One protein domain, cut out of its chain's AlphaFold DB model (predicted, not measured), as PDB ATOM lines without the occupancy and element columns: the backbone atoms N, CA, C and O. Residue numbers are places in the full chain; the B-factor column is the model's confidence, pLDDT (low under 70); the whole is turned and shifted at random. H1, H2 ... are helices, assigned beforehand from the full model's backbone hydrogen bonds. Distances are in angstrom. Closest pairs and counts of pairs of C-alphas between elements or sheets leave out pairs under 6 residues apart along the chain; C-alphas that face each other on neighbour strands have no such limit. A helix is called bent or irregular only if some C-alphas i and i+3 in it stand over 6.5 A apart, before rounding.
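Overview. This is residues 347 to 537 of the 656 residues of an uncharacterized protein of Jiella endophytica (UniProt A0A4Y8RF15). Two lobes of helices sit one after the other along the longest axis: H1 to H4 make one lobe, with H5 packed on H3 between the two, and H6 to H10 make the other. The core of the second lobe is the bundle of H7, H8 and H9, with H10 packed across H8 and one end of H6 on H7, while residues 349 to 354 stick out beyond the first lobe. The printed part has 191 residues with ten named helices, H1 to H10 in that order along the chain, and no named strand; the class is all helix. It is compact, with a radius of gyration of the C-alphas of 18.0 A, yet elongated, spanning 62 by 37 by 25 A.

Arrangement. The longest helix by residues, H10, residues 520 to 536, touches H8, residues 482 to 494, at a steep tilt of 49 degrees; the closest C-alphas, of Gly 487 and Thr 527, are 4.7 A apart. H8 also belongs to an up and down bundle, in which each helix runs against the one before it, with H7, residues 462 to 474, and H9, residues 498 to 512. H7 and H8 form a hairpin at a shallow tilt of 21 degrees, with the closest C-alphas, of Ala 469 and Ala 485, 4.3 A apart. H8 and H9 form a hairpin at a steep tilt of 40 degrees, closest at the C-alphas of Ala 493 and Ala 501, 4.6 A. H6, residues 444 to 459, touches H7 with residues 453 to 457 alone; the C-alphas of Ala 456 and Thr 464 are the closest, at 6.2 A. H5, residues 426 to 440, only just touches H8, with 3 pairs of C-alphas within 8 A, the closest being those of Val 430 and Met 483, 7.8 A apart. On the other hand, H5 touches H3, residues 392 to 407, with 15 such pairs, closest at the C-alphas of Val 400 and Ala 436, 5.1 A. H3 and H4, residues 413 to 421, form a hairpin at a shallow tilt of 27 degrees; the closest C-alphas, of Leu 406 and Ala 413, are 5.1 A apart. H2, residues 372 to 384, touches H4, closest at the C-alphas of Ala 379 and Ala 413, 5.1 A. H1, residues 356 to 368, forms a hairpin with H2 at a shallow tilt of 33 degrees, only just short of steep; the closest C-alphas, of Ala 367 and Ala 374, are 4.7 A apart. H3 and H8 are the hubs, touching four helices each, and they are apart from each other. Every O i to N i+4 pair is within hydrogen-bond range in H2, H4, H5, H7, H8, H9 and H10, against 7 of 9 in H1, 10 of 12 in H3 and 11 of 12 in H6.

Along the chain. H10 and H3 measure 23.8 A each from first to last C-alpha, H6 22.8 A, H5 21.3 A and H9 21.0 A, while H4 measures 11.8 A. H1 begins at C-alpha 356, (9.115, 30.108, 45.629), and H10 ends at C-alpha 536, (12.228, 21.012, -6.835). H5 begins at C-alpha 426, (0.299, 18.407, 23.059). H1 is irregular, with C-alphas 362 and 365 7.2 A apart, and H3 only just so, with C-alphas 393 and 396 7.0 A apart.

Size, cuts and confidence. The two C-alphas farthest apart, of Gly 351 and Gly 536, are 64.9 A from each other. The printed part has no cut, and no link between its helices is long. Residues 349 to 354 stand free. The mean pLDDT of the printed part is 92.1, and residue 537 is the one residue under 70.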
ATOM      1  N   LEU A 347      13.697  32.754  47.125       92.38
ATOM      2  CA  LEU A 347      13.937  31.430  46.565       92.38
ATOM      3  C   LEU A 347      14.930  30.630  47.416       92.38
ATOM      4  O   LEU A 347      14.758  29.428  47.587       92.38
ATOM      5  N   GLU A 348      15.934  31.297  47.977       86.56
ATOM      6  CA  GLU A 348      16.974  30.684  48.812       86.56
ATOM      7  C   GLU A 348      16.599  30.612  50.294       86.56
ATOM      8  O   GLU A 348      17.221  29.879  51.055       86.56
ATOM      9  N   GLY A 349      15.603  31.386  50.727       87.62
ATOM     10  CA  GLY A 349      15.246  31.493  52.139       87.62
ATOM     11  C   GLY A 349      16.316  32.193  52.992       87.62
ATOM     12  O   GLY A 349      16.437  31.936  54.191       87.62
ATOM     13  N   ARG A 350      17.125  33.084  52.398       79.31
ATOM     14  CA  ARG A 350      18.184  33.800  53.128       79.31
ATOM     15  C   ARG A 350      17.601  34.947  53.947       79.31
ATOM     16  O   ARG A 350      17.212  35.979  53.419       79.31
ATOM     17  N   GLY A 351      17.539  34.780  55.265       80.75
ATOM     18  CA  GLY A 351      16.984  35.798  56.170       80.75
ATOM     19  C   GLY A 351      15.452  35.906  56.146       80.75
ATOM     20  O   GLY A 351      14.891  36.686  56.902       80.75
ATOM     21  N   THR A 352      14.758  35.102  55.342       87.75
ATOM     22  CA  THR A 352      13.290  35.006  55.272       87.75
ATOM     23  C   THR A 352      12.906  33.547  55.027       87.75
ATOM     24  O   THR A 352      13.674  32.843  54.378       87.75
ATOM     25  N   PRO A 353      11.741  33.051  55.480       88.62
ATOM     26  CA  PRO A 353      11.254  31.744  55.048       88.62
ATOM     27  C   PRO A 353      11.226  31.633  53.519       88.62
ATOM     28  O   PRO A 353      10.825  32.584  52.837       88.62
ATOM     29  N   GLN A 354      11.635  30.473  53.000       91.12
ATOM     30  CA  GLN A 354      11.617  30.187  51.568       91.12
ATOM     31  C   GLN A 354      10.191  30.318  51.018       91.12
ATOM     32  O   GLN A 354       9.236  29.786  51.590       91.12
ATOM     33  N   ASN A 355      10.033  31.038  49.908       93.12
ATOM     34  CA  ASN A 355       8.740  31.242  49.262       93.12
ATOM     35  C   ASN A 355       8.898  31.368  47.741       93.12
ATOM     36  O   ASN A 355       8.888  32.469  47.180       93.12
ATOM     37  N   ALA A 356       9.008  30.214  47.080       93.75
ATOM     38  CA  ALA A 356       9.115  30.108  45.629       93.75
ATOM     39  C   ALA A 356       7.910  30.749  44.911       93.75
ATOM     40  O   ALA A 356       8.095  31.460  43.930       93.75
ATOM     41  N   GLY A 357       6.689  30.592  45.443       94.25
ATOM     42  CA  GLY A 357       5.463  31.213  44.913       94.25
ATOM     43  C   GLY A 357       5.559  32.734  44.787       94.25
ATOM     44  O   GLY A 357       5.230  33.313  43.751       94.25
ATOM     45  N   ARG A 358       6.051  33.393  45.838       93.50
ATOM     46  CA  ARG A 358       6.250  34.844  45.850       93.50
ATOM     47  C   ARG A 358       7.428  35.266  44.976       93.50
ATOM     48  O   ARG A 358       7.304  36.264  44.274       93.50
ATOM     49  N   ALA A 359       8.535  34.520  44.994       94.62
ATOM     50  CA  ALA A 359       9.672  34.767  44.106       94.62
ATOM     51  C   ALA A 359       9.238  34.721  42.631       94.62
ATOM     52  O   ALA A 359       9.502  35.659  41.883       94.62
ATOM     53  N   LEU A 360       8.474  33.692  42.252       96.06
ATOM     54  CA  LEU A 360       7.891  33.536  40.923       96.06
ATOM     55  C   LEU A 360       7.018  34.734  40.539       96.06
ATOM     56  O   LEU A 360       7.169  35.280  39.451       96.06
ATOM     57  N   ALA A 361       6.119  35.163  41.430       94.00
ATOM     58  CA  ALA A 361       5.233  36.295  41.171       94.00
ATOM     59  C   ALA A 361       5.999  37.607  40.917       94.00
ATOM     60  O   ALA A 361       5.567  38.408  40.090       94.00
ATOM     61  N   LEU A 362       7.137  37.809  41.594       94.94
ATOM     62  CA  LEU A 362       8.003  38.977  41.406       94.94
ATOM     63  C   LEU A 362       8.729  38.957  40.055       94.94
ATOM     64  O   LEU A 362       8.801  39.983  39.384       94.94
ATOM     65  N   ILE A 363       9.265  37.803  39.649       96.31
ATOM     66  CA  ILE A 363      10.097  37.696  38.439       96.31
ATOM     67  C   ILE A 363       9.290  37.491  37.160       96.31
ATOM     68  O   ILE A 363       9.800  37.793  36.083       96.31
ATOM     69  N   MET A 364       8.052  36.989  37.254       95.75
ATOM     70  CA  MET A 364       7.257  36.608  36.085       95.75
ATOM     71  C   MET A 364       7.118  37.744  35.060       95.75
ATOM     72  O   MET A 364       7.402  37.480  33.897       95.75
ATOM     73  N   PRO A 365       6.765  38.998  35.418       95.00
ATOM     74  CA  PRO A 365       6.648  40.071  34.427       95.00
ATOM     75  C   PRO A 365       7.941  40.279  33.627       95.00
ATOM     76  O   PRO A 365       7.926  40.216  32.403       95.00
ATOM     77  N   ALA A 366       9.080  40.400  34.316       95.94
ATOM     78  CA  ALA A 366      10.374  40.598  33.668       95.94
ATOM     79  C   ALA A 366      10.831  39.371  32.860       95.94
ATOM     80  O   ALA A 366      11.469  39.525  31.820       95.94
ATOM     81  N   ALA A 367      10.510  38.157  33.315       96.38
ATOM     82  CA  ALA A 367      10.802  36.934  32.572       96.38
ATOM     83  C   ALA A 367       9.993  36.865  31.268       96.38
ATOM     84  O   ALA A 367      10.536  36.469  30.239       96.38
ATOM     85  N   MET A 368       8.728  37.295  31.291       94.19
ATOM     86  CA  MET A 368       7.873  37.364  30.098       94.19
ATOM     87  C   MET A 368       8.320  38.455  29.119       94.19
ATOM     88  O   MET A 368       8.171  38.283  27.914       94.19
ATOM     89  N   ASP A 369       8.943  39.525  29.616       93.31
ATOM     90  CA  ASP A 369       9.587  40.555  28.789       93.31
ATOM     91  C   ASP A 369      10.960  40.113  28.231       93.31
ATOM     92  O   ASP A 369      11.671  40.899  27.601       93.31
ATOM     93  N   GLY A 370      11.370  38.861  28.467       90.81
ATOM     94  CA  GLY A 370      12.622  38.296  27.962       90.81
ATOM     95  C   GLY A 370      13.868  38.720  28.745       90.81
ATOM     96  O   GLY A 370      14.988  38.585  28.246       90.81
ATOM     97  N   ASN A 371      13.726  39.234  29.972       95.81
ATOM     98  CA  ASN A 371      14.887  39.553  30.797       95.81
ATOM     99  C   ASN A 371      15.632  38.272  31.199       95.81
ATOM    100  O   ASN A 371      15.146  37.471  31.996       95.81
ATOM    101  N   ARG A 372      16.861  38.115  30.699       94.31
ATOM    102  CA  ARG A 372      17.676  36.909  30.899       94.31
ATOM    103  C   ARG A 372      17.877  36.518  32.367       94.31
ATOM    104  O   ARG A 372      17.823  35.335  32.690       94.31
ATOM    105  N   ALA A 373      18.093  37.484  33.264       93.44
ATOM    106  CA  ALA A 373      18.280  37.204  34.690       93.44
ATOM    107  C   ALA A 373      16.971  36.741  35.354       93.44
ATOM    108  O   ALA A 373      16.980  35.804  36.152       93.44
ATOM    109  N   ALA A 374      15.837  37.334  34.972       97.50
ATOM    110  CA  ALA A 374      14.521  36.890  35.419       97.50
ATOM    111  C   ALA A 374      14.177  35.485  34.896       97.50
ATOM    112  O   ALA A 374      13.650  34.673  35.651       97.50
ATOM    113  N   VAL A 375      14.518  35.165  33.642       97.44
ATOM    114  CA  VAL A 375      14.332  33.820  33.065       97.44
ATOM    115  C   VAL A 375      15.219  32.782  33.764       97.44
ATOM    116  O   VAL A 375      14.766  31.673  34.042       97.44
ATOM    117  N   ALA A 376      16.455  33.138  34.128       93.69
ATOM    118  CA  ALA A 376      17.322  32.272  34.928       93.69
ATOM    119  C   ALA A 376      16.702  31.957  36.303       93.69
ATOM    120  O   ALA A 376      16.676  30.800  36.731       93.69
ATOM    121  N   LEU A 377      16.154  32.974  36.979       96.19
ATOM    122  CA  LEU A 377      15.434  32.784  38.239       96.19
ATOM    123  C   LEU A 377      14.126  32.008  38.047       96.19
ATOM    124  O   LEU A 377      13.785  31.206  38.912       96.19
ATOM    125  N   LEU A 378      13.418  32.185  36.925       97.62
ATOM    126  CA  LEU A 378      12.213  31.422  36.584       97.62
ATOM    127  C   LEU A 378      12.542  29.930  36.495       97.62
ATOM    128  O   LEU A 378      11.882  29.126  37.152       97.62
ATOM    129  N   ALA A 379      13.596  29.579  35.753       95.69
ATOM    130  CA  ALA A 379      14.084  28.209  35.654       95.69
ATOM    131  C   ALA A 379      14.444  27.652  37.041       95.69
ATOM    132  O   ALA A 379      13.905  26.642  37.475       95.69
ATOM    133  N   ARG A 380      15.272  28.354  37.817       94.19
ATOM    134  CA  ARG A 380      15.646  27.891  39.165       94.19
ATOM    135  C   ARG A 380      14.437  27.739  40.103       94.19
ATOM    136  O   ARG A 380      14.402  26.821  40.920       94.19
ATOM    137  N   THR A 381      13.438  28.613  39.984       95.69
ATOM    138  CA  THR A 381      12.223  28.570  40.809       95.69
ATOM    139  C   THR A 381      11.368  27.345  40.493       95.69
ATOM    140  O   THR A 381      10.938  26.655  41.414       95.69
ATOM    141  N   ILE A 382      11.159  27.037  39.209       95.75
ATOM    142  CA  ILE A 382      10.391  25.860  38.772       95.75
ATOM    143  C   ILE A 382      11.157  24.564  39.057       95.75
ATOM    144  O   ILE A 382      10.549  23.574  39.439       95.75
ATOM    145  N   ALA A 383      12.479  24.570  38.918       89.12
ATOM    146  CA  ALA A 383      13.332  23.462  39.337       89.12
ATOM    147  C   ALA A 383      13.184  23.143  40.834       89.12
ATOM    148  O   ALA A 383      13.011  21.994  41.234       89.12
ATOM    149  N   THR A 384      13.180  24.188  41.667       87.38
ATOM    150  CA  THR A 384      13.024  24.057  43.124       87.38
ATOM    151  C   THR A 384      11.631  23.544  43.507       87.38
ATOM    152  O   THR A 384      11.509  22.707  44.398       87.38
ATOM    153  N   ASP A 385      10.581  24.029  42.840       91.94
ATOM    154  CA  ASP A 385       9.204  23.562  43.023       91.94
ATOM    155  C   ASP A 385       8.518  23.314  41.663       91.94
ATOM    156  O   ASP A 385       7.866  24.214  41.117       91.94
ATOM    157  N   PRO A 386       8.598  22.081  41.120       91.88
ATOM    158  CA  PRO A 386       7.992  21.734  39.830       91.88
ATOM    159  C   PRO A 386       6.463  21.870  39.794       91.88
ATOM    160  O   PRO A 386       5.865  21.900  38.713       91.88
ATOM    161  N   TYR A 387       5.816  21.937  40.961       91.12
ATOM    162  CA  TYR A 387       4.363  22.018  41.104       91.12
ATOM    163  C   TYR A 387       3.873  23.429  41.433       91.12
ATOM    164  O   TYR A 387       2.665  23.629  41.602       91.12
ATOM    165  N   ILE A 388       4.777  24.413  41.460       95.25
ATOM    166  CA  ILE A 388       4.459  25.807  41.746       95.25
ATOM    167  C   ILE A 388       3.302  26.313  40.877       95.25
ATOM    168  O   ILE A 388       3.223  26.058  39.671       95.25
ATOM    169  N   ALA A 389       2.354  27.031  41.475       93.50
ATOM    170  CA  ALA A 389       1.191  27.527  40.750       93.50
ATOM    171  C   ALA A 389       1.597  28.609  39.728       93.50
ATOM    172  O   ALA A 389       1.947  29.727  40.094       93.50
ATOM    173  N   ILE A 390       1.501  28.272  38.439       94.94
ATOM    174  CA  ILE A 390       1.617  29.185  37.300       94.94
ATOM    175  C   ILE A 390       0.221  29.286  36.676       94.94
ATOM    176  O   ILE A 390      -0.439  28.259  36.482       94.94
ATOM    177  N   GLY A 391      -0.241  30.507  36.395       93.50
ATOM    178  CA  GLY A 391      -1.505  30.736  35.688       93.50
ATOM    179  C   GLY A 391      -1.502  30.058  34.316       93.50
ATOM    180  O   GLY A 391      -0.474  30.030  33.646       93.50
ATOM    181  N   GLN A 392      -2.640  29.495  33.897       93.25
ATOM    182  CA  GLN A 392      -2.742  28.767  32.623       93.25
ATOM    183  C   GLN A 392      -2.328  29.634  31.423       93.25
ATOM    184  O   GLN A 392      -1.589  29.178  30.559       93.25
ATOM    185  N   ASP A 393      -2.698  30.917  31.434       95.31
ATOM    186  CA  ASP A 393      -2.317  31.911  30.425       95.31
ATOM    187  C   ASP A 393      -0.804  32.192  30.367       95.31
ATOM    188  O   ASP A 393      -0.315  32.750  29.387       95.31
ATOM    189  N   LYS A 394      -0.052  31.811  31.407       96.69
ATOM    190  CA  LYS A 394       1.402  31.997  31.505       96.69
ATOM    191  C   LYS A 394       2.203  30.734  31.210       96.69
ATOM    192  O   LYS A 394       3.417  30.841  31.055       96.69
ATOM    193  N   LEU A 395       1.578  29.556  31.118       96.88
ATOM    194  CA  LEU A 395       2.312  28.302  30.904       96.88
ATOM    195  C   LEU A 395       3.005  28.259  29.538       96.88
ATOM    196  O   LEU A 395       4.193  27.955  29.485       96.88
ATOM    197  N   VAL A 396       2.300  28.606  28.455       97.94
ATOM    198  CA  VAL A 396       2.881  28.637  27.100       97.94
ATOM    199  C   VAL A 396       4.022  29.663  27.007       97.94
ATOM    200  O   VAL A 396       5.132  29.256  26.667       97.94
ATOM    201  N   PRO A 397       3.843  30.939  27.410       97.38
ATOM    202  CA  PRO A 397       4.947  31.902  27.444       97.38
ATOM    203  C   PRO A 397       6.140  31.470  28.314       97.38
ATOM    204  O   PRO A 397       7.290  31.676  27.933       97.38
ATOM    205  N   SER A 398       5.891  30.821  29.459       97.62
ATOM    206  CA  SER A 398       6.965  30.272  30.303       97.62
ATOM    207  C   SER A 398       7.727  29.161  29.590       97.62
ATOM    208  O   SER A 398       8.949  29.115  29.673       97.62
ATOM    209  N   TYR A 399       7.024  28.286  28.866       98.12
ATOM    210  CA  TYR A 399       7.649  27.237  28.067       98.12
ATOM    211  C   TYR A 399       8.553  27.834  26.983       98.12
ATOM    212  O   TYR A 399       9.711  27.443  26.886       98.12
ATOM    213  N   VAL A 400       8.067  28.832  26.237       98.25
ATOM    214  CA  VAL A 400       8.855  29.543  25.212       98.25
ATOM    215  C   VAL A 400      10.119  30.161  25.817       98.25
ATOM    216  O   VAL A 400      11.215  29.965  25.296       98.25
ATOM    217  N   ALA A 401       9.993  30.870  26.944       97.62
ATOM    218  CA  ALA A 401      11.130  31.494  27.619       97.62
ATOM    219  C   ALA A 401      12.162  30.465  28.113       97.62
ATOM    220  O   ALA A 401      13.366  30.685  27.982       97.62
ATOM    221  N   LEU A 402      11.706  29.332  28.657       97.69
ATOM    222  CA  LEU A 402      12.574  28.250  29.128       97.69
ATOM    223  C   LEU A 402      13.267  27.509  27.979       97.69
ATOM    224  O   LEU A 402      14.413  27.096  28.137       97.69
ATOM    225  N   ASP A 403      12.615  27.363  26.829       97.50
ATOM    226  CA  ASP A 403      13.202  26.711  25.656       97.50
ATOM    227  C   ASP A 403      14.279  27.590  24.999       97.50
ATOM    228  O   ASP A 403      15.372  27.133  24.660       97.50
ATOM    229  N   LEU A 404      14.032  28.902  24.929       96.38
ATOM    230  CA  LEU A 404      15.060  29.883  24.574       96.38
ATOM    231  C   LEU A 404      16.231  29.848  25.565       96.38
ATOM    232  O   LEU A 404      17.393  29.871  25.158       96.38
ATOM    233  N   ALA A 405      15.940  29.746  26.863       94.75
ATOM    234  CA  ALA A 405      16.966  29.661  27.893       94.75
ATOM    235  C   ALA A 405      17.816  28.385  27.781       94.75
ATOM    236  O   ALA A 405      19.032  28.425  27.986       94.75
ATOM    237  N   LEU A 406      17.187  27.261  27.427       92.62
ATOM    238  CA  LEU A 406      17.863  25.991  27.180       92.62
ATOM    239  C   LEU A 406      18.859  26.112  26.020       92.62
ATOM    240  O   LEU A 406      20.017  25.721  26.172       92.62
ATOM    241  N   ALA A 407      18.453  26.753  24.921       91.62
ATOM    242  CA  ALA A 407      19.320  27.025  23.776       91.62
ATOM    243  C   ALA A 407      20.549  27.881  24.138       91.62
ATOM    244  O   ALA A 407      21.620  27.722  23.551       91.62
ATOM    245  N   GLU A 408      20.413  28.774  25.121       89.69
ATOM    246  CA  GLU A 408      21.505  29.594  25.658       89.69
ATOM    247  C   GLU A 408      22.374  28.879  26.711       89.69
ATOM    248  O   GLU A 408      23.348  29.460  27.200       89.69
ATOM    249  N   GLY A 409      22.031  27.644  27.090       84.62
ATOM    250  CA  GLY A 409      22.750  26.871  28.102       84.62
ATOM    251  C   GLY A 409      22.530  27.361  29.536       84.62
ATOM    252  O   GLY A 409      23.404  27.177  30.390       84.62
ATOM    253  N   LEU A 410      21.393  28.007  29.819       87.50
ATOM    254  CA  LEU A 410      21.051  28.424  31.179       87.50
ATOM    255  C   LEU A 410      20.809  27.197  32.085       87.50
ATOM    256  O   LEU A 410      20.092  26.272  31.691       87.50
ATOM    257  N   PRO A 411      21.377  27.169  33.310       81.25
ATOM    258  CA  PRO A 411      21.118  26.102  34.277       81.25
ATOM    259  C   PRO A 411      19.625  25.952  34.581       81.25
ATOM    260  O   PRO A 411      18.879  26.927  34.518       81.25
ATOM    261  N   HIS A 412      19.197  24.740  34.938       88.50
ATOM    262  CA  HIS A 412      17.809  24.398  35.296       88.50
ATOM    263  C   HIS A 412      16.753  24.574  34.190       88.50
ATOM    264  O   HIS A 412      15.607  24.162  34.378       88.50
ATOM    265  N   ALA A 413      17.097  25.133  33.024       91.19
ATOM    266  CA  ALA A 413      16.141  25.347  31.939       91.19
ATOM    267  C   ALA A 413      15.517  24.025  31.461       91.19
ATOM    268  O   ALA A 413      14.299  23.937  31.332       91.19
ATOM    269  N   ALA A 414      16.326  22.972  31.295       86.56
ATOM    270  CA  ALA A 414      15.860  21.660  30.845       86.56
ATOM    271  C   ALA A 414      14.832  21.022  31.800       86.56
ATOM    272  O   ALA A 414      13.755  20.617  31.359       86.56
ATOM    273  N   GLU A 415      15.130  20.949  33.105       87.19
ATOM    274  CA  GLU A 415      14.203  20.344  34.078       87.19
ATOM    275  C   GLU A 415      12.911  21.165  34.195       87.19
ATOM    276  O   GLU A 415      11.810  20.610  34.251       87.19
ATOM    277  N   SER A 416      13.039  22.492  34.137       94.31
ATOM    278  CA  SER A 416      11.911  23.416  34.225       94.31
ATOM    279  C   SER A 416      11.004  23.313  33.009       94.31
ATOM    280  O   SER A 416       9.781  23.317  33.146       94.31
ATOM    281  N   LEU A 417      11.589  23.164  31.816       94.75
ATOM    282  CA  LEU A 417      10.855  22.958  30.573       94.75
ATOM    283  C   LEU A 417      10.020  21.672  30.640       94.75
ATOM    284  O   LEU A 417       8.859  21.662  30.234       94.75
ATOM    285  N   VAL A 418      10.573  20.596  31.213       93.00
ATOM    286  CA  VAL A 418       9.840  19.342  31.448       93.00
ATOM    287  C   VAL A 418       8.702  19.547  32.452       93.00
ATOM    288  O   VAL A 418       7.587  19.080  32.207       93.00
ATOM    289  N   ALA A 419       8.950  20.249  33.561       93.75
ATOM    290  CA  ALA A 419       7.941  20.523  34.584       93.75
ATOM    291  C   ALA A 419       6.755  21.338  34.035       93.75
ATOM    292  O   ALA A 419       5.598  20.960  34.240       93.75
ATOM    293  N   VAL A 420       7.027  22.403  33.272       96.81
ATOM    294  CA  VAL A 420       5.991  23.208  32.600       96.81
ATOM    295  C   VAL A 420       5.299  22.400  31.503       96.81
ATOM    296  O   VAL A 420       4.071  22.381  31.440       96.81
ATOM    297  N   GLY A 421       6.059  21.666  30.685       95.19
ATOM    298  CA  GLY A 421       5.530  20.859  29.584       95.19
ATOM    299  C   GLY A 421       4.519  19.801  30.032       95.19
ATOM    300  O   GLY A 421       3.511  19.601  29.368       95.19
ATOM    301  N   ARG A 422       4.700  19.181  31.207       94.88
ATOM    302  CA  ARG A 422       3.731  18.215  31.777       94.88
ATOM    303  C   ARG A 422       2.338  18.807  32.037       94.88
ATOM    304  O   ARG A 422       1.394  18.052  32.257       94.88
ATOM    305  N   ARG A 423       2.217  20.136  32.052       95.50
ATOM    306  CA  ARG A 423       0.984  20.879  32.345       95.50
ATOM    307  C   ARG A 423       0.336  21.472  31.097       95.50
ATOM    308  O   ARG A 423      -0.741  22.045  31.214       95.50
ATOM    309  N   LEU A 424       0.990  21.342  29.945       96.31
ATOM    310  CA  LEU A 424       0.511  21.807  28.652       96.31
ATOM    311  C   LEU A 424      -0.097  20.650  27.859       96.31
ATOM    312  O   LEU A 424       0.311  19.491  27.974       96.31
ATOM    313  N   SER A 425      -1.071  20.969  27.014       95.88
ATOM    314  CA  SER A 425      -1.562  20.032  26.013       95.88
ATOM    315  C   SER A 425      -0.510  19.799  24.916       95.88
ATOM    316  O   SER A 425       0.342  20.655  24.658       95.88
ATOM    317  N   PRO A 426      -0.584  18.667  24.192       94.44
ATOM    318  CA  PRO A 426       0.299  18.407  23.059       94.44
ATOM    319  C   PRO A 426       0.320  19.522  22.001       94.44
ATOM    320  O   PRO A 426       1.371  19.811  21.438       94.44
ATOM    321  N   ALA A 427      -0.826  20.153  21.730       94.81
ATOM    322  CA  ALA A 427      -0.924  21.229  20.746       94.81
ATOM    323  C   ALA A 427      -0.231  22.514  21.225       94.81
ATOM    324  O   ALA A 427       0.428  23.184  20.433       94.81
ATOM    325  N   GLU A 428      -0.343  22.832  22.516       97.44
ATOM    326  CA  GLU A 428       0.327  23.985  23.122       97.44
ATOM    327  C   GLU A 428       1.847  23.823  23.129       97.44
ATOM    328  O   GLU A 428       2.545  24.781  22.819       97.44
ATOM    329  N   ILE A 429       2.363  22.620  23.410       96.75
ATOM    330  CA  ILE A 429       3.809  22.342  23.343       96.75
ATOM    331  C   ILE A 429       4.334  22.568  21.926       96.75
ATOM    332  O   ILE A 429       5.320  23.270  21.748       96.75
ATOM    333  N   VAL A 430       3.659  22.016  20.913       95.81
ATOM    334  CA  VAL A 430       4.076  22.184  19.510       95.81
ATOM    335  C   VAL A 430       4.050  23.658  19.103       95.81
ATOM    336  O   VAL A 430       5.001  24.137  18.491       95.81
ATOM    337  N   GLY A 431       2.995  24.388  19.478       97.25
ATOM    338  CA  GLY A 431       2.909  25.828  19.230       97.25
ATOM    339  C   GLY A 431       4.032  26.613  19.916       97.25
ATOM    340  O   GLY A 431       4.631  27.482  19.288       97.25
ATOM    341  N   ALA A 432       4.357  26.268  21.163       97.94
ATOM    342  CA  ALA A 432       5.422  26.908  21.930       97.94
ATOM    343  C   ALA A 432       6.820  26.623  21.351       97.94
ATOM    344  O   ALA A 432       7.615  27.547  21.209       97.94
ATOM    345  N   GLU A 433       7.117  25.377  20.962       97.69
ATOM    346  CA  GLU A 433       8.380  25.007  20.295       97.69
ATOM    347  C   GLU A 433       8.538  25.737  18.942       97.69
ATOM    348  O   GLU A 433       9.634  26.163  18.562       97.69
ATOM    349  N   ASP A 434       7.450  25.918  18.186       97.38
ATOM    350  CA  ASP A 434       7.472  26.695  16.942       97.38
ATOM    351  C   ASP A 434       7.693  28.197  17.199       97.38
ATOM    352  O   ASP A 434       8.473  28.835  16.482       97.38
ATOM    353  N   GLU A 435       7.061  28.759  18.232       97.81
ATOM    354  CA  GLU A 435       7.234  30.155  18.649       97.81
ATOM    355  C   GLU A 435       8.655  30.435  19.161       97.81
ATOM    356  O   GLU A 435       9.265  31.438  18.772       97.81
ATOM    357  N   ALA A 436       9.225  29.535  19.966       97.31
ATOM    358  CA  ALA A 436      10.593  29.642  20.465       97.31
ATOM    359  C   ALA A 436      11.600  29.647  19.309       97.31
ATOM    360  O   ALA A 436      12.441  30.546  19.216       97.31
ATOM    361  N   VAL A 437      11.466  28.721  18.351       96.69
ATOM    362  CA  VAL A 437      12.305  28.711  17.143       96.69
ATOM    363  C   VAL A 437      12.105  29.979  16.307       96.69
ATOM    364  O   VAL A 437      13.083  30.537  15.805       96.69
ATOM    365  N   ALA A 438      10.868  30.457  16.138       96.56
ATOM    366  CA  ALA A 438      10.585  31.674  15.377       96.56
ATOM    367  C   ALA A 438      11.217  32.920  16.015       96.56
ATOM    368  O   ALA A 438      11.775  33.753  15.297       96.56
ATOM    369  N   THR A 439      11.175  33.017  17.343       95.44
ATOM    370  CA  THR A 439      11.783  34.101  18.124       95.44
ATOM    371  C   THR A 439      13.305  34.029  18.057       95.44
ATOM    372  O   THR A 439      13.966  34.996  17.683       95.44
ATOM    373  N   TRP A 440      13.885  32.855  18.308       95.81
ATOM    374  CA  TRP A 440      15.332  32.647  18.257       95.81
ATOM    375  C   TRP A 440      15.934  32.937  16.879       95.81
ATOM    376  O   TRP A 440      17.023  33.502  16.782       95.81
ATOM    377  N   ARG A 441      15.215  32.618  15.796       95.00
ATOM    378  CA  ARG A 441      15.641  32.906  14.413       95.00
ATOM    379  C   ARG A 441      15.797  34.392  14.099       95.00
ATOM    380  O   ARG A 441      16.431  34.704  13.096       95.00
ATOM    381  N   GLN A 442      15.228  35.279  14.915       94.31
ATOM    382  CA  GLN A 442      15.390  36.732  14.789       94.31
ATOM    383  C   GLN A 442      16.662  37.239  15.486       94.31
ATOM    384  O   GLN A 442      17.022  38.405  15.356       94.31
ATOM    385  N   THR A 443      17.357  36.379  16.235       92.81
ATOM    386  CA  THR A 443      18.636  36.721  16.862       92.81
ATOM    387  C   THR A 443      19.796  36.580  15.866       92.81
ATOM    388  O   THR A 443      19.733  35.745  14.959       92.81
ATOM    389  N   PRO A 444      20.930  37.280  16.069       93.31
ATOM    390  CA  PRO A 444      22.118  37.115  15.221       93.31
ATOM    391  C   PRO A 444      22.703  35.691  15.208       93.31
ATOM    392  O   PRO A 444      23.441  35.316  14.294       93.31
ATOM    393  N   VAL A 445      22.444  34.892  16.249       90.69
ATOM    394  CA  VAL A 445      22.838  33.474  16.293       90.69
ATOM    395  C   VAL A 445      21.896  32.653  15.416       90.69
ATOM    396  O   VAL A 445      22.366  31.914  14.551       90.69
ATOM    397  N   GLY A 446      20.584  32.850  15.564       93.31
ATOM    398  CA  GLY A 446      19.572  32.155  14.774       93.31
ATOM    399  C   GLY A 446      19.628  32.475  13.279       93.31
ATOM    400  O   GLY A 446      19.482  31.571  12.456       93.31
ATOM    401  N   GLU A 447      19.922  33.720  12.897       93.62
ATOM    402  CA  GLU A 447      20.114  34.104  11.491       93.62
ATOM    403  C   GLU A 447      21.310  33.386  10.853       93.62
ATOM    404  O   GLU A 447      21.205  32.854   9.742       93.62
ATOM    405  N   ARG A 448      22.442  33.319  11.569       92.06
ATOM    406  CA  ARG A 448      23.629  32.582  11.114       92.06
ATOM    407  C   ARG A 448      23.341  31.093  11.000       92.06
ATOM    408  O   ARG A 448      23.682  30.497   9.979       92.06
ATOM    409  N   GLN A 449      22.661  30.512  11.989       92.00
ATOM    410  CA  GLN A 449      22.297  29.103  11.922       92.00
ATOM    411  C   GLN A 449      21.372  28.828  10.741       92.00
ATOM    412  O   GLN A 449      21.592  27.872  10.007       92.00
ATOM    413  N   ARG A 450      20.379  29.687  10.490       91.25
ATOM    414  CA  ARG A 450      19.481  29.549   9.341       91.25
ATOM    415  C   ARG A 450      20.247  29.521   8.016       91.25
ATOM    416  O   ARG A 450      19.895  28.741   7.134       91.25
ATOM    417  N   ALA A 451      21.294  30.330   7.863       90.31
ATOM    418  CA  ALA A 451      22.155  30.266   6.682       90.31
ATOM    419  C   ALA A 451      22.876  28.907   6.573       90.31
ATOM    420  O   ALA A 451      22.918  28.324   5.488       90.31
ATOM    421  N   THR A 452      23.371  28.368   7.692       89.94
ATOM    422  CA  THR A 452      23.956  27.019   7.762       89.94
ATOM    423  C   THR A 452      22.945  25.924   7.418       89.94
ATOM    424  O   THR A 452      23.290  25.008   6.674       89.94
ATOM    425  N   GLU A 453      21.700  26.020   7.894       91.56
ATOM    426  CA  GLU A 453      20.620  25.084   7.549       91.56
ATOM    427  C   GLU A 453      20.396  25.047   6.031       91.56
ATOM    428  O   GLU A 453      20.413  23.978   5.420       91.56
ATOM    429  N   ILE A 454      20.219  26.222   5.415       91.25
ATOM    430  CA  ILE A 454      19.964  26.349   3.973       91.25
ATOM    431  C   ILE A 454      21.122  25.753   3.168       91.25
ATOM    432  O   ILE A 454      20.888  25.003   2.219       91.25
ATOM    433  N   GLU A 455      22.364  26.061   3.545       92.81
ATOM    434  CA  GLU A 455      23.535  25.556   2.831       92.81
ATOM    435  C   GLU A 455      23.708  24.042   2.996       92.81
ATOM    436  O   GLU A 455      24.033  23.356   2.026       92.81
ATOM    437  N   ALA A 456      23.415  23.486   4.175       93.31
ATOM    438  CA  ALA A 456      23.457  22.043   4.401       93.31
ATOM    439  C   ALA A 456      22.449  21.295   3.509       93.31
ATOM    440  O   ALA A 456      22.788  20.275   2.907       93.31
ATOM    441  N   PHE A 457      21.231  21.828   3.348       91.88
ATOM    442  CA  PHE A 457      20.241  21.255   2.432       91.88
ATOM    443  C   PHE A 457      20.620  21.424   0.958       91.88
ATOM    444  O   PHE A 457      20.467  20.477   0.185       91.88
ATOM    445  N   ARG A 458      21.165  22.582   0.562       90.19
ATOM    446  CA  ARG A 458      21.618  22.831  -0.817       90.19
ATOM    447  C   ARG A 458      22.758  21.894  -1.222       90.19
ATOM    448  O   ARG A 458      22.724  21.316  -2.307       90.19
ATOM    449  N   SER A 459      23.744  21.733  -0.346       93.12
ATOM    450  CA  SER A 459      24.914  20.870  -0.555       93.12
ATOM    451  C   SER A 459      24.635  19.385  -0.304       93.12
ATOM    452  O   SER A 459      25.482  18.550  -0.622       93.12
ATOM    453  N   ARG A 460      23.445  19.042   0.217       93.06
ATOM    454  CA  ARG A 460      23.065  17.678   0.627       93.06
ATOM    455  C   ARG A 460      24.047  17.085   1.645       93.06
ATOM    456  O   ARG A 460      24.371  15.898   1.602       93.06
ATOM    457  N   ASP A 461      24.519  17.918   2.569       95.00
ATOM    458  CA  ASP A 461      25.407  17.526   3.662       95.00
ATOM    459  C   ASP A 461      24.610  16.800   4.760       95.00
ATOM    460  O   ASP A 461      24.187  17.379   5.767       95.00
ATOM    461  N   TRP A 462      24.367  15.502   4.545       93.50
ATOM    462  CA  TRP A 462      23.619  14.654   5.478       93.50
ATOM    463  C   TRP A 462      24.224  14.600   6.887       93.50
ATOM    464  O   TRP A 462      23.449  14.683   7.840       93.50
ATOM    465  N   PRO A 463      25.561  14.531   7.072       91.06
ATOM    466  CA  PRO A 463      26.169  14.672   8.392       91.06
ATOM    467  C   PRO A 463      25.781  15.963   9.121       91.06
ATOM    468  O   PRO A 463      25.461  15.909  10.315       91.06
ATOM    469  N   THR A 464      25.776  17.105   8.428       91.81
ATOM    470  CA  THR A 464      25.357  18.382   9.023       91.81
ATOM    471  C   THR A 464      23.861  18.399   9.322       91.81
ATOM    472  O   THR A 464      23.487  18.773  10.432       91.81
ATOM    473  N   ILE A 465      23.005  17.927   8.406       94.31
ATOM    474  CA  ILE A 465      21.546  17.828   8.622       94.31
ATOM    475  C   ILE A 465      21.217  16.895   9.797       94.31
ATOM    476  O   ILE A 465      20.332  17.189  10.598       94.31
ATOM    477  N   ARG A 466      21.962  15.798   9.965       93.56
ATOM    478  CA  ARG A 466      21.848  14.920  11.135       93.56
ATOM    479  C   ARG A 466      22.186  15.665  12.426       93.56
ATOM    480  O   ARG A 466      21.418  15.577  13.376       93.56
ATOM    481  N   ARG A 467      23.325  16.369  12.491       88.75
ATOM    482  CA  ARG A 467      23.721  17.135  13.694       88.75
ATOM    483  C   ARG A 467      22.652  18.162  14.059       88.75
ATOM    484  O   ARG A 467      22.265  18.274  15.212       88.75
ATOM    485  N   LEU A 468      22.157  18.857  13.046       92.44
ATOM    486  CA  LEU A 468      21.046  19.790  13.122       92.44
ATOM    487  C   LEU A 468      19.765  19.133  13.688       92.44
ATOM    488  O   LEU A 468      19.098  19.719  14.535       92.44
ATOM    489  N   ALA A 469      19.440  17.899  13.284       91.56
ATOM    490  CA  ALA A 469      18.293  17.160  13.820       91.56
ATOM    491  C   ALA A 469      18.445  16.815  15.313       91.56
ATOM    492  O   ALA A 469      17.475  16.924  16.059       91.56
ATOM    493  N   TYR A 470      19.649  16.432  15.750       87.62
ATOM    494  CA  TYR A 470      19.940  16.216  17.173       87.62
ATOM    495  C   TYR A 470      19.862  17.517  17.975       87.62
ATOM    496  O   TYR A 470      19.258  17.522  19.040       87.62
ATOM    497  N   ALA A 471      20.368  18.629  17.436       86.56
ATOM    498  CA  ALA A 471      20.301  19.921  18.113       86.56
ATOM    499  C   ALA A 471      18.849  20.361  18.390       86.56
ATOM    500  O   ALA A 471      18.533  20.729  19.517       86.56
ATOM    501  N   TYR A 472      17.928  20.215  17.426       93.56
ATOM    502  CA  TYR A 472      16.498  20.461  17.680       93.56
ATOM    503  C   TYR A 472      15.846  19.442  18.622       93.56
ATOM    504  O   TYR A 472      14.856  19.768  19.273       93.56
ATOM    505  N   TYR A 473      16.336  18.203  18.680       91.50
ATOM    506  CA  TYR A 473      15.819  17.202  19.615       91.50
ATOM    507  C   TYR A 473      16.217  17.523  21.062       91.50
ATOM    508  O   TYR A 473      15.384  17.427  21.963       91.50
ATOM    509  N   GLU A 474      17.475  17.907  21.263       84.31
ATOM    510  CA  GLU A 474      18.071  18.170  22.575       84.31
ATOM    511  C   GLU A 474      17.754  19.577  23.094       84.31
ATOM    512  O   GLU A 474      17.737  19.789  24.304       84.31
ATOM    513  N   GLY A 475      17.504  20.537  22.197       84.69
ATOM    514  CA  GLY A 475      17.408  21.954  22.551       84.69
ATOM    515  C   GLY A 475      18.771  22.584  22.877       84.69
ATOM    516  O   GLY A 475      18.839  23.654  23.475       84.69
ATOM    517  N   ALA A 476      19.873  21.912  22.529       70.44
ATOM    518  CA  ALA A 476      21.222  22.417  22.750       70.44
ATOM    519  C   ALA A 476      21.617  23.368  21.606       70.44
ATOM    520  O   ALA A 476      21.536  22.998  20.435       70.44
ATOM    521  N   GLU A 477      22.044  24.593  21.940       80.50
ATOM    522  CA  GLU A 477      22.464  25.670  21.011       80.50
ATOM    523  C   GLU A 477      21.343  26.297  20.149       80.50
ATOM    524  O   GLU A 477      21.526  27.372  19.571       80.50
ATOM    525  N   MET A 478      20.175  25.656  20.073       93.38
ATOM    526  CA  MET A 478      18.954  26.157  19.436       93.38
ATOM    527  C   MET A 478      17.720  25.644  20.188       93.38
ATOM    528  O   MET A 478      17.818  24.589  20.810       93.38
ATOM    529  N   PRO A 479      16.570  26.340  20.129       96.62
ATOM    530  CA  PRO A 479      15.376  25.915  20.855       96.62
ATOM    531  C   PRO A 479      14.921  24.537  20.402       96.62
ATOM    532  O   PRO A 479      15.058  24.190  19.224       96.62
ATOM    533  N   ARG A 480      14.380  23.752  21.324       95.12
ATOM    534  CA  ARG A 480      13.868  22.420  21.047       95.12
ATOM    535  C   ARG A 480      12.697  22.504  20.069       95.12
ATOM    536  O   ARG A 480      11.789  23.310  20.208       95.12
ATOM    537  N   ASN A 481      12.696  21.634  19.063       97.00
ATOM    538  CA  ASN A 481      11.555  21.488  18.163       97.00
ATOM    539  C   ASN A 481      11.487  20.069  17.603       97.00
ATOM    540  O   ASN A 481      12.191  19.696  16.656       97.00
ATOM    541  N   ILE A 482      10.619  19.256  18.196       95.81
ATOM    542  CA  ILE A 482      10.561  17.818  17.926       95.81
ATOM    543  C   ILE A 482      10.050  17.524  16.512       95.81
ATOM    544  O   ILE A 482      10.499  16.566  15.872       95.81
ATOM    545  N   MET A 483       9.164  18.369  15.979       95.81
ATOM    546  CA  MET A 483       8.702  18.253  14.594       95.81
ATOM    547  C   MET A 483       9.840  18.476  13.591       95.81
ATOM    548  O   MET A 483      10.001  17.680  12.659       95.81
ATOM    549  N   ARG A 484      10.659  19.516  13.787       94.50
ATOM    550  CA  ARG A 484      11.829  19.788  12.939       94.50
ATOM    551  C   ARG A 484      12.890  18.706  13.080       94.50
ATOM    552  O   ARG A 484      13.400  18.244  12.060       94.50
ATOM    553  N   ALA A 485      13.165  18.249  14.303       95.56
ATOM    554  CA  ALA A 485      14.079  17.137  14.555       95.56
ATOM    555  C   ALA A 485      13.670  15.884  13.762       95.56
ATOM    556  O   ALA A 485      14.494  15.295  13.058       95.56
ATOM    557  N   TYR A 486      12.382  15.517  13.796       97.56
ATOM    558  CA  TYR A 486      11.851  14.388  13.028       97.56
ATOM    559  C   TYR A 486      12.012  14.574  11.515       97.56
ATOM    560  O   TYR A 486      12.486  13.660  10.829       97.56
ATOM    561  N   GLY A 487      11.627  15.736  10.980       96.06
ATOM    562  CA  GLY A 487      11.676  15.973   9.538       96.06
ATOM    563  C   GLY A 487      13.100  15.985   8.994       96.06
ATOM    564  O   GLY A 487      13.394  15.352   7.979       96.06
ATOM    565  N   TRP A 488      14.023  16.614   9.715       95.69
ATOM    566  CA  TRP A 488      15.433  16.652   9.337       95.69
ATOM    567  C   TRP A 488      16.102  15.282   9.435       95.69
ATOM    568  O   TRP A 488      16.805  14.875   8.506       95.69
ATOM    569  N   ALA A 489      15.824  14.527  10.503       95.75
ATOM    570  CA  ALA A 489      16.291  13.151  10.635       95.75
ATOM    571  C   ALA A 489      15.766  12.264   9.494       95.75
ATOM    572  O   ALA A 489      16.509  11.454   8.940       95.75
ATOM    573  N   SER A 490      14.506  12.451   9.092       97.94
ATOM    574  CA  SER A 490      13.884  11.711   7.989       97.94
ATOM    575  C   SER A 490      14.531  12.013   6.638       97.94
ATOM    576  O   SER A 490      14.801  11.086   5.873       97.94
ATOM    577  N   ILE A 491      14.841  13.281   6.363       96.50
ATOM    578  CA  ILE A 491      15.506  13.699   5.122       96.50
ATOM    579  C   ILE A 491      16.945  13.173   5.058       96.50
ATOM    580  O   ILE A 491      17.337  12.581   4.052       96.50
ATOM    581  N   ALA A 492      17.727  13.314   6.131       95.69
ATOM    582  CA  ALA A 492      19.086  12.767   6.177       95.69
ATOM    583  C   ALA A 492      19.093  11.230   6.065       95.69
ATOM    584  O   ALA A 492      19.940  10.665   5.371       95.69
ATOM    585  N   ALA A 493      18.116  10.549   6.675       97.06
ATOM    586  CA  ALA A 493      17.935   9.107   6.531       97.06
ATOM    587  C   ALA A 493      17.655   8.697   5.077       97.06
ATOM    588  O   ALA A 493      18.228   7.717   4.598       97.06
ATOM    589  N   ALA A 494      16.825   9.459   4.356       95.81
ATOM    590  CA  ALA A 494      16.584   9.248   2.927       95.81
ATOM    591  C   ALA A 494      17.855   9.471   2.084       95.81
ATOM    592  O   ALA A 494      18.070   8.776   1.092       95.81
ATOM    593  N   GLY A 495      18.733  10.379   2.520       92.38
ATOM    594  CA  GLY A 495      20.072  10.595   1.967       92.38
ATOM    595  C   GLY A 495      21.095   9.484   2.257       92.38
ATOM    596  O   GLY A 495      22.203   9.525   1.722       92.38
ATOM    597  N   GLY A 496      20.741   8.482   3.072       93.19
ATOM    598  CA  GLY A 496      21.594   7.342   3.424       93.19
ATOM    599  C   GLY A 496      22.243   7.412   4.812       93.19
ATOM    600  O   GLY A 496      23.035   6.529   5.155       93.19
ATOM    601  N   ASP A 497      21.919   8.415   5.635       94.94
ATOM    602  CA  ASP A 497      22.453   8.534   6.994       94.94
ATOM    603  C   ASP A 497      21.748   7.576   7.975       94.94
ATOM    604  O   ASP A 497      20.604   7.779   8.392       94.94
ATOM    605  N   ARG A 498      22.452   6.511   8.378       88.81
ATOM    606  CA  ARG A 498      21.918   5.487   9.296       88.81
ATOM    607  C   ARG A 498      21.685   6.003  10.716       88.81
ATOM    608  O   ARG A 498      20.797   5.501  11.401       88.81
ATOM    609  N   THR A 499      22.472   6.973  11.170       81.19
ATOM    610  CA  THR A 499      22.328   7.535  12.517       81.19
ATOM    611  C   THR A 499      21.092   8.430  12.576       81.19
ATOM    612  O   THR A 499      20.310   8.330  13.516       81.19
ATOM    613  N   ALA A 500      20.842   9.220  11.528       87.81
ATOM    614  CA  ALA A 500      19.598   9.973  11.389       87.81
ATOM    615  C   ALA A 500      18.367   9.048  11.299       87.81
ATOM    616  O   ALA A 500      17.344   9.320  11.926       87.81
ATOM    617  N   ALA A 501      18.477   7.911  10.598       85.62
ATOM    618  CA  ALA A 501      17.408   6.906  10.556       85.62
ATOM    619  C   ALA A 501      17.069   6.364  11.954       85.62
ATOM    620  O   ALA A 501      15.894   6.231  12.297       85.62
ATOM    621  N   ARG A 502      18.090   6.113  12.786       82.19
ATOM    622  CA  ARG A 502      17.901   5.689  14.177       82.19
ATOM    623  C   ARG A 502      17.151   6.739  14.997       82.19
ATOM    624  O   ARG A 502      16.187   6.370  15.663       82.19
ATOM    625  N   LEU A 503      17.540   8.015  14.906       88.75
ATOM    626  CA  LEU A 503      16.839   9.107  15.592       88.75
ATOM    627  C   LEU A 503      15.367   9.181  15.158       88.75
ATOM    628  O   LEU A 503      14.479   9.162  16.003       88.75
ATOM    629  N   ARG A 504      15.082   9.170  13.847       96.81
ATOM    630  CA  ARG A 504      13.705   9.147  13.312       96.81
ATOM    631  C   ARG A 504      12.872   8.010  13.916       96.81
ATOM    632  O   ARG A 504      11.723   8.220  14.319       96.81
ATOM    633  N   ASP A 505      13.430   6.804  13.961       90.38
ATOM    634  CA  ASP A 505      12.732   5.615  14.458       90.38
ATOM    635  C   ASP A 505      12.525   5.673  15.981       90.38
ATOM    636  O   ASP A 505      11.479   5.257  16.484       90.38
ATOM    637  N   GLU A 506      13.489   6.221  16.724       86.94
ATOM    638  CA  GLU A 506      13.382   6.470  18.164       86.94
ATOM    639  C   GLU A 506      12.305   7.515  18.481       86.94
ATOM    640  O   GLU A 506      11.455   7.238  19.329       86.94
ATOM    641  N   LEU A 507      12.255   8.635  17.750       89.94
ATOM    642  CA  LEU A 507      11.206   9.656  17.878       89.94
ATOM    643  C   LEU A 507       9.821   9.081  17.561       89.94
ATOM    644  O   LEU A 507       8.876   9.276  18.324       89.94
ATOM    645  N   THR A 508       9.706   8.293  16.486       94.12
ATOM    646  CA  THR A 508       8.449   7.617  16.114       94.12
ATOM    647  C   THR A 508       7.986   6.662  17.214       94.12
ATOM    648  O   THR A 508       6.812   6.643  17.586       94.12
ATOM    649  N   ARG A 509       8.912   5.872  17.775       90.50
ATOM    650  CA  ARG A 509       8.623   4.938  18.869       90.50
ATOM    651  C   ARG A 509       8.249   5.673  20.157       90.50
ATOM    652  O   ARG A 509       7.355   5.223  20.870       90.50
ATOM    653  N   ALA A 510       8.927   6.776  20.473       84.88
ATOM    654  CA  ALA A 510       8.644   7.596  21.647       84.88
ATOM    655  C   ALA A 510       7.246   8.222  21.555       84.88
ATOM    656  O   ALA A 510       6.466   8.067  22.499       84.88
ATOM    657  N   ALA A 511       6.905   8.790  20.394       90.94
ATOM    658  CA  ALA A 511       5.583   9.323  20.080       90.94
ATOM    659  C   ALA A 511       4.487   8.254  20.214       90.94
ATOM    660  O   ALA A 511       3.515   8.451  20.937       90.94
ATOM    661  N   GLY A 512       4.690   7.070  19.622       88.44
ATOM    662  CA  GLY A 512       3.746   5.950  19.728       88.44
ATOM    663  C   GLY A 512       3.556   5.413  21.155       88.44
ATOM    664  O   GLY A 512       2.541   4.789  21.444       88.44
ATOM    665  N   SER A 513       4.512   5.669  22.055       86.56
ATOM    666  CA  SER A 513       4.423   5.322  23.481       86.56
ATOM    667  C   SER A 513       3.908   6.454  24.380       86.56
ATOM    668  O   SER A 513       3.857   6.268  25.592       86.56
ATOM    669  N   GLY A 514       3.592   7.630  23.822       85.19
ATOM    670  CA  GLY A 514       3.166   8.812  24.583       85.19
ATOM    671  C   GLY A 514       4.262   9.463  25.437       85.19
ATOM    672  O   GLY A 514       3.972  10.359  26.220       85.19
ATOM    673  N   ARG A 515       5.526   9.037  25.299       80.94
ATOM    674  CA  ARG A 515       6.671   9.607  26.038       80.94
ATOM    675  C   ARG A 515       7.167  10.930  25.456       80.94
ATOM    676  O   ARG A 515       7.979  11.602  26.078       80.94
ATOM    677  N   LEU A 516       6.720  11.257  24.250       88.19
ATOM    678  CA  LEU A 516       7.135  12.427  23.496       88.19
ATOM    679  C   LEU A 516       5.927  12.991  22.757       88.19
ATOM    680  O   LEU A 516       5.186  12.240  22.119       88.19
ATOM    681  N   VAL A 517       5.759  14.306  22.813       91.50
ATOM    682  CA  VAL A 517       4.755  15.009  22.021       91.50
ATOM    683  C   VAL A 517       5.295  15.197  20.607       91.50
ATOM    684  O   VAL A 517       6.220  15.966  20.379       91.50
ATOM    685  N   LEU A 518       4.737  14.449  19.658       93.38
ATOM    686  CA  LEU A 518       5.050  14.558  18.234       93.38
ATOM    687  C   LEU A 518       3.807  14.176  17.419       93.38
ATOM    688  O   LEU A 518       3.498  12.984  17.305       93.38
ATOM    689  N   PRO A 519       3.089  15.150  16.833       93.44
ATOM    690  CA  PRO A 519       1.983  14.876  15.923       93.44
ATOM    691  C   PRO A 519       2.515  14.284  14.606       93.44
ATOM    692  O   PRO A 519       2.862  15.005  13.671       93.44
ATOM    693  N   LEU A 520       2.624  12.953  14.538       92.81
ATOM    694  CA  LEU A 520       3.310  12.249  13.443       92.81
ATOM    695  C   LEU A 520       2.759  12.584  12.052       92.81
ATOM    696  O   LEU A 520       3.541  12.702  11.114       92.81
ATOM    697  N   ASP A 521       1.447  12.760  11.903       93.56
ATOM    698  CA  ASP A 521       0.847  13.063  10.598       93.56
ATOM    699  C   ASP A 521       1.207  14.474  10.116       93.56
ATOM    700  O   ASP A 521       1.567  14.665   8.953       93.56
ATOM    701  N   GLN A 522       1.203  15.454  11.025       92.31
ATOM    702  CA  GLN A 522       1.643  16.818  10.728       92.31
ATOM    703  C   GLN A 522       3.147  16.860  10.435       92.31
ATOM    704  O   GLN A 522       3.567  17.502   9.475       92.31
ATOM    705  N   ALA A 523       3.953  16.141  11.220       92.56
ATOM    706  CA  ALA A 523       5.397  16.068  11.031       92.56
ATOM    707  C   ALA A 523       5.771  15.414   9.691       92.56
ATOM    708  O   ALA A 523       6.641  15.920   8.985       92.56
ATOM    709  N   ARG A 524       5.086  14.330   9.297       94.88
ATOM    710  CA  ARG A 524       5.256  13.691   7.981       94.88
ATOM    711  C   ARG A 524       4.900  14.641   6.850       94.88
ATOM    712  O   ARG A 524       5.727  14.842   5.972       94.88
ATOM    713  N   LYS A 525       3.742  15.302   6.927       94.00
ATOM    714  CA  LYS A 525       3.330  16.288   5.922       94.00
ATOM    715  C   LYS A 525       4.359  17.415   5.768       94.00
ATOM    716  O   LYS A 525       4.789  17.697   4.658       94.00
ATOM    717  N   ALA A 526       4.815  18.004   6.876       90.19
ATOM    718  CA  ALA A 526       5.845  19.046   6.849       90.19
ATOM    719  C   ALA A 526       7.184  18.541   6.274       90.19
ATOM    720  O   ALA A 526       7.903  19.287   5.608       90.19
ATOM    721  N   THR A 527       7.517  17.269   6.514       93.38
ATOM    722  CA  THR A 527       8.700  16.615   5.938       93.38
ATOM    723  C   THR A 527       8.558  16.439   4.428       93.38
ATOM    724  O   THR A 527       9.506  16.733   3.705       93.38
ATOM    725  N   ASP A 528       7.391  16.002   3.953       91.81
ATOM    726  CA  ASP A 528       7.100  15.825   2.527       91.81
ATOM    727  C   ASP A 528       7.157  17.165   1.780       91.81
ATOM    728  O   ASP A 528       7.781  17.254   0.720       91.81
ATOM    729  N   ASP A 529       6.594  18.228   2.366       88.75
ATOM    730  CA  ASP A 529       6.650  19.589   1.821       88.75
ATOM    731  C   ASP A 529       8.107  20.085   1.712       88.75
ATOM    732  O   ASP A 529       8.532  20.607   0.676       88.75
ATOM    733  N   LEU A 530       8.913  19.871   2.759       86.00
ATOM    734  CA  LEU A 530      10.335  20.221   2.758       86.00
ATOM    735  C   LEU A 530      11.131  19.386   1.741       86.00
ATOM    736  O   LEU A 530      12.000  19.911   1.045       86.00
ATOM    737  N   TRP A 531      10.826  18.096   1.620       87.06
ATOM    738  CA  TRP A 531      11.459  17.204   0.654       87.06
ATOM    739  C   TRP A 531      11.151  17.614  -0.790       87.06
ATOM    740  O   TRP A 531      12.058  17.655  -1.626       87.06
ATOM    741  N   ALA A 532       9.906  17.998  -1.078       88.12
ATOM    742  CA  ALA A 532       9.512  18.525  -2.380       88.12
ATOM    743  C   ALA A 532      10.298  19.796  -2.745       88.12
ATOM    744  O   ALA A 532      10.750  19.924  -3.885       88.12
ATOM    745  N   LEU A 533      10.538  20.696  -1.784       83.00
ATOM    746  CA  LEU A 533      11.375  21.886  -1.988       83.00
ATOM    747  C   LEU A 533      12.837  21.530  -2.303       83.00
ATOM    748  O   LEU A 533      13.427  22.111  -3.213       83.00
ATOM    749  N   ILE A 534      13.410  20.550  -1.598       83.12
ATOM    750  CA  ILE A 534      14.794  20.090  -1.816       83.12
ATOM    751  C   ILE A 534      14.965  19.462  -3.209       83.12
ATOM    752  O   ILE A 534      15.998  19.653  -3.856       83.12
ATOM    753  N   LEU A 535      13.966  18.712  -3.682       83.44
ATOM    754  CA  LEU A 535      13.981  18.099  -5.013       83.44
ATOM    755  C   LEU A 535      13.647  19.091  -6.140       83.44
ATOM    756  O   LEU A 535      14.120  18.912  -7.261       83.44
ATOM    757  N   GLY A 536      12.831  20.109  -5.853       71.88
ATOM    758  CA  GLY A 536      12.228  21.012  -6.835       71.88
ATOM    759  C   GLY A 536      13.116  22.142  -7.370       71.88
ATOM    760  O   GLY A 536      12.731  22.734  -8.373       71.88
ATOM    761  N   GLY A 537      14.269  22.421  -6.742       55.47
ATOM    762  CA  GLY A 537      15.323  23.353  -7.189       55.47
ATOM    763  C   GLY A 537      14.854  24.718  -7.725       55.47
ATOM    764  O   GLY A 537      14.495  24.812  -8.892       55.47
TER     765      GLY A 537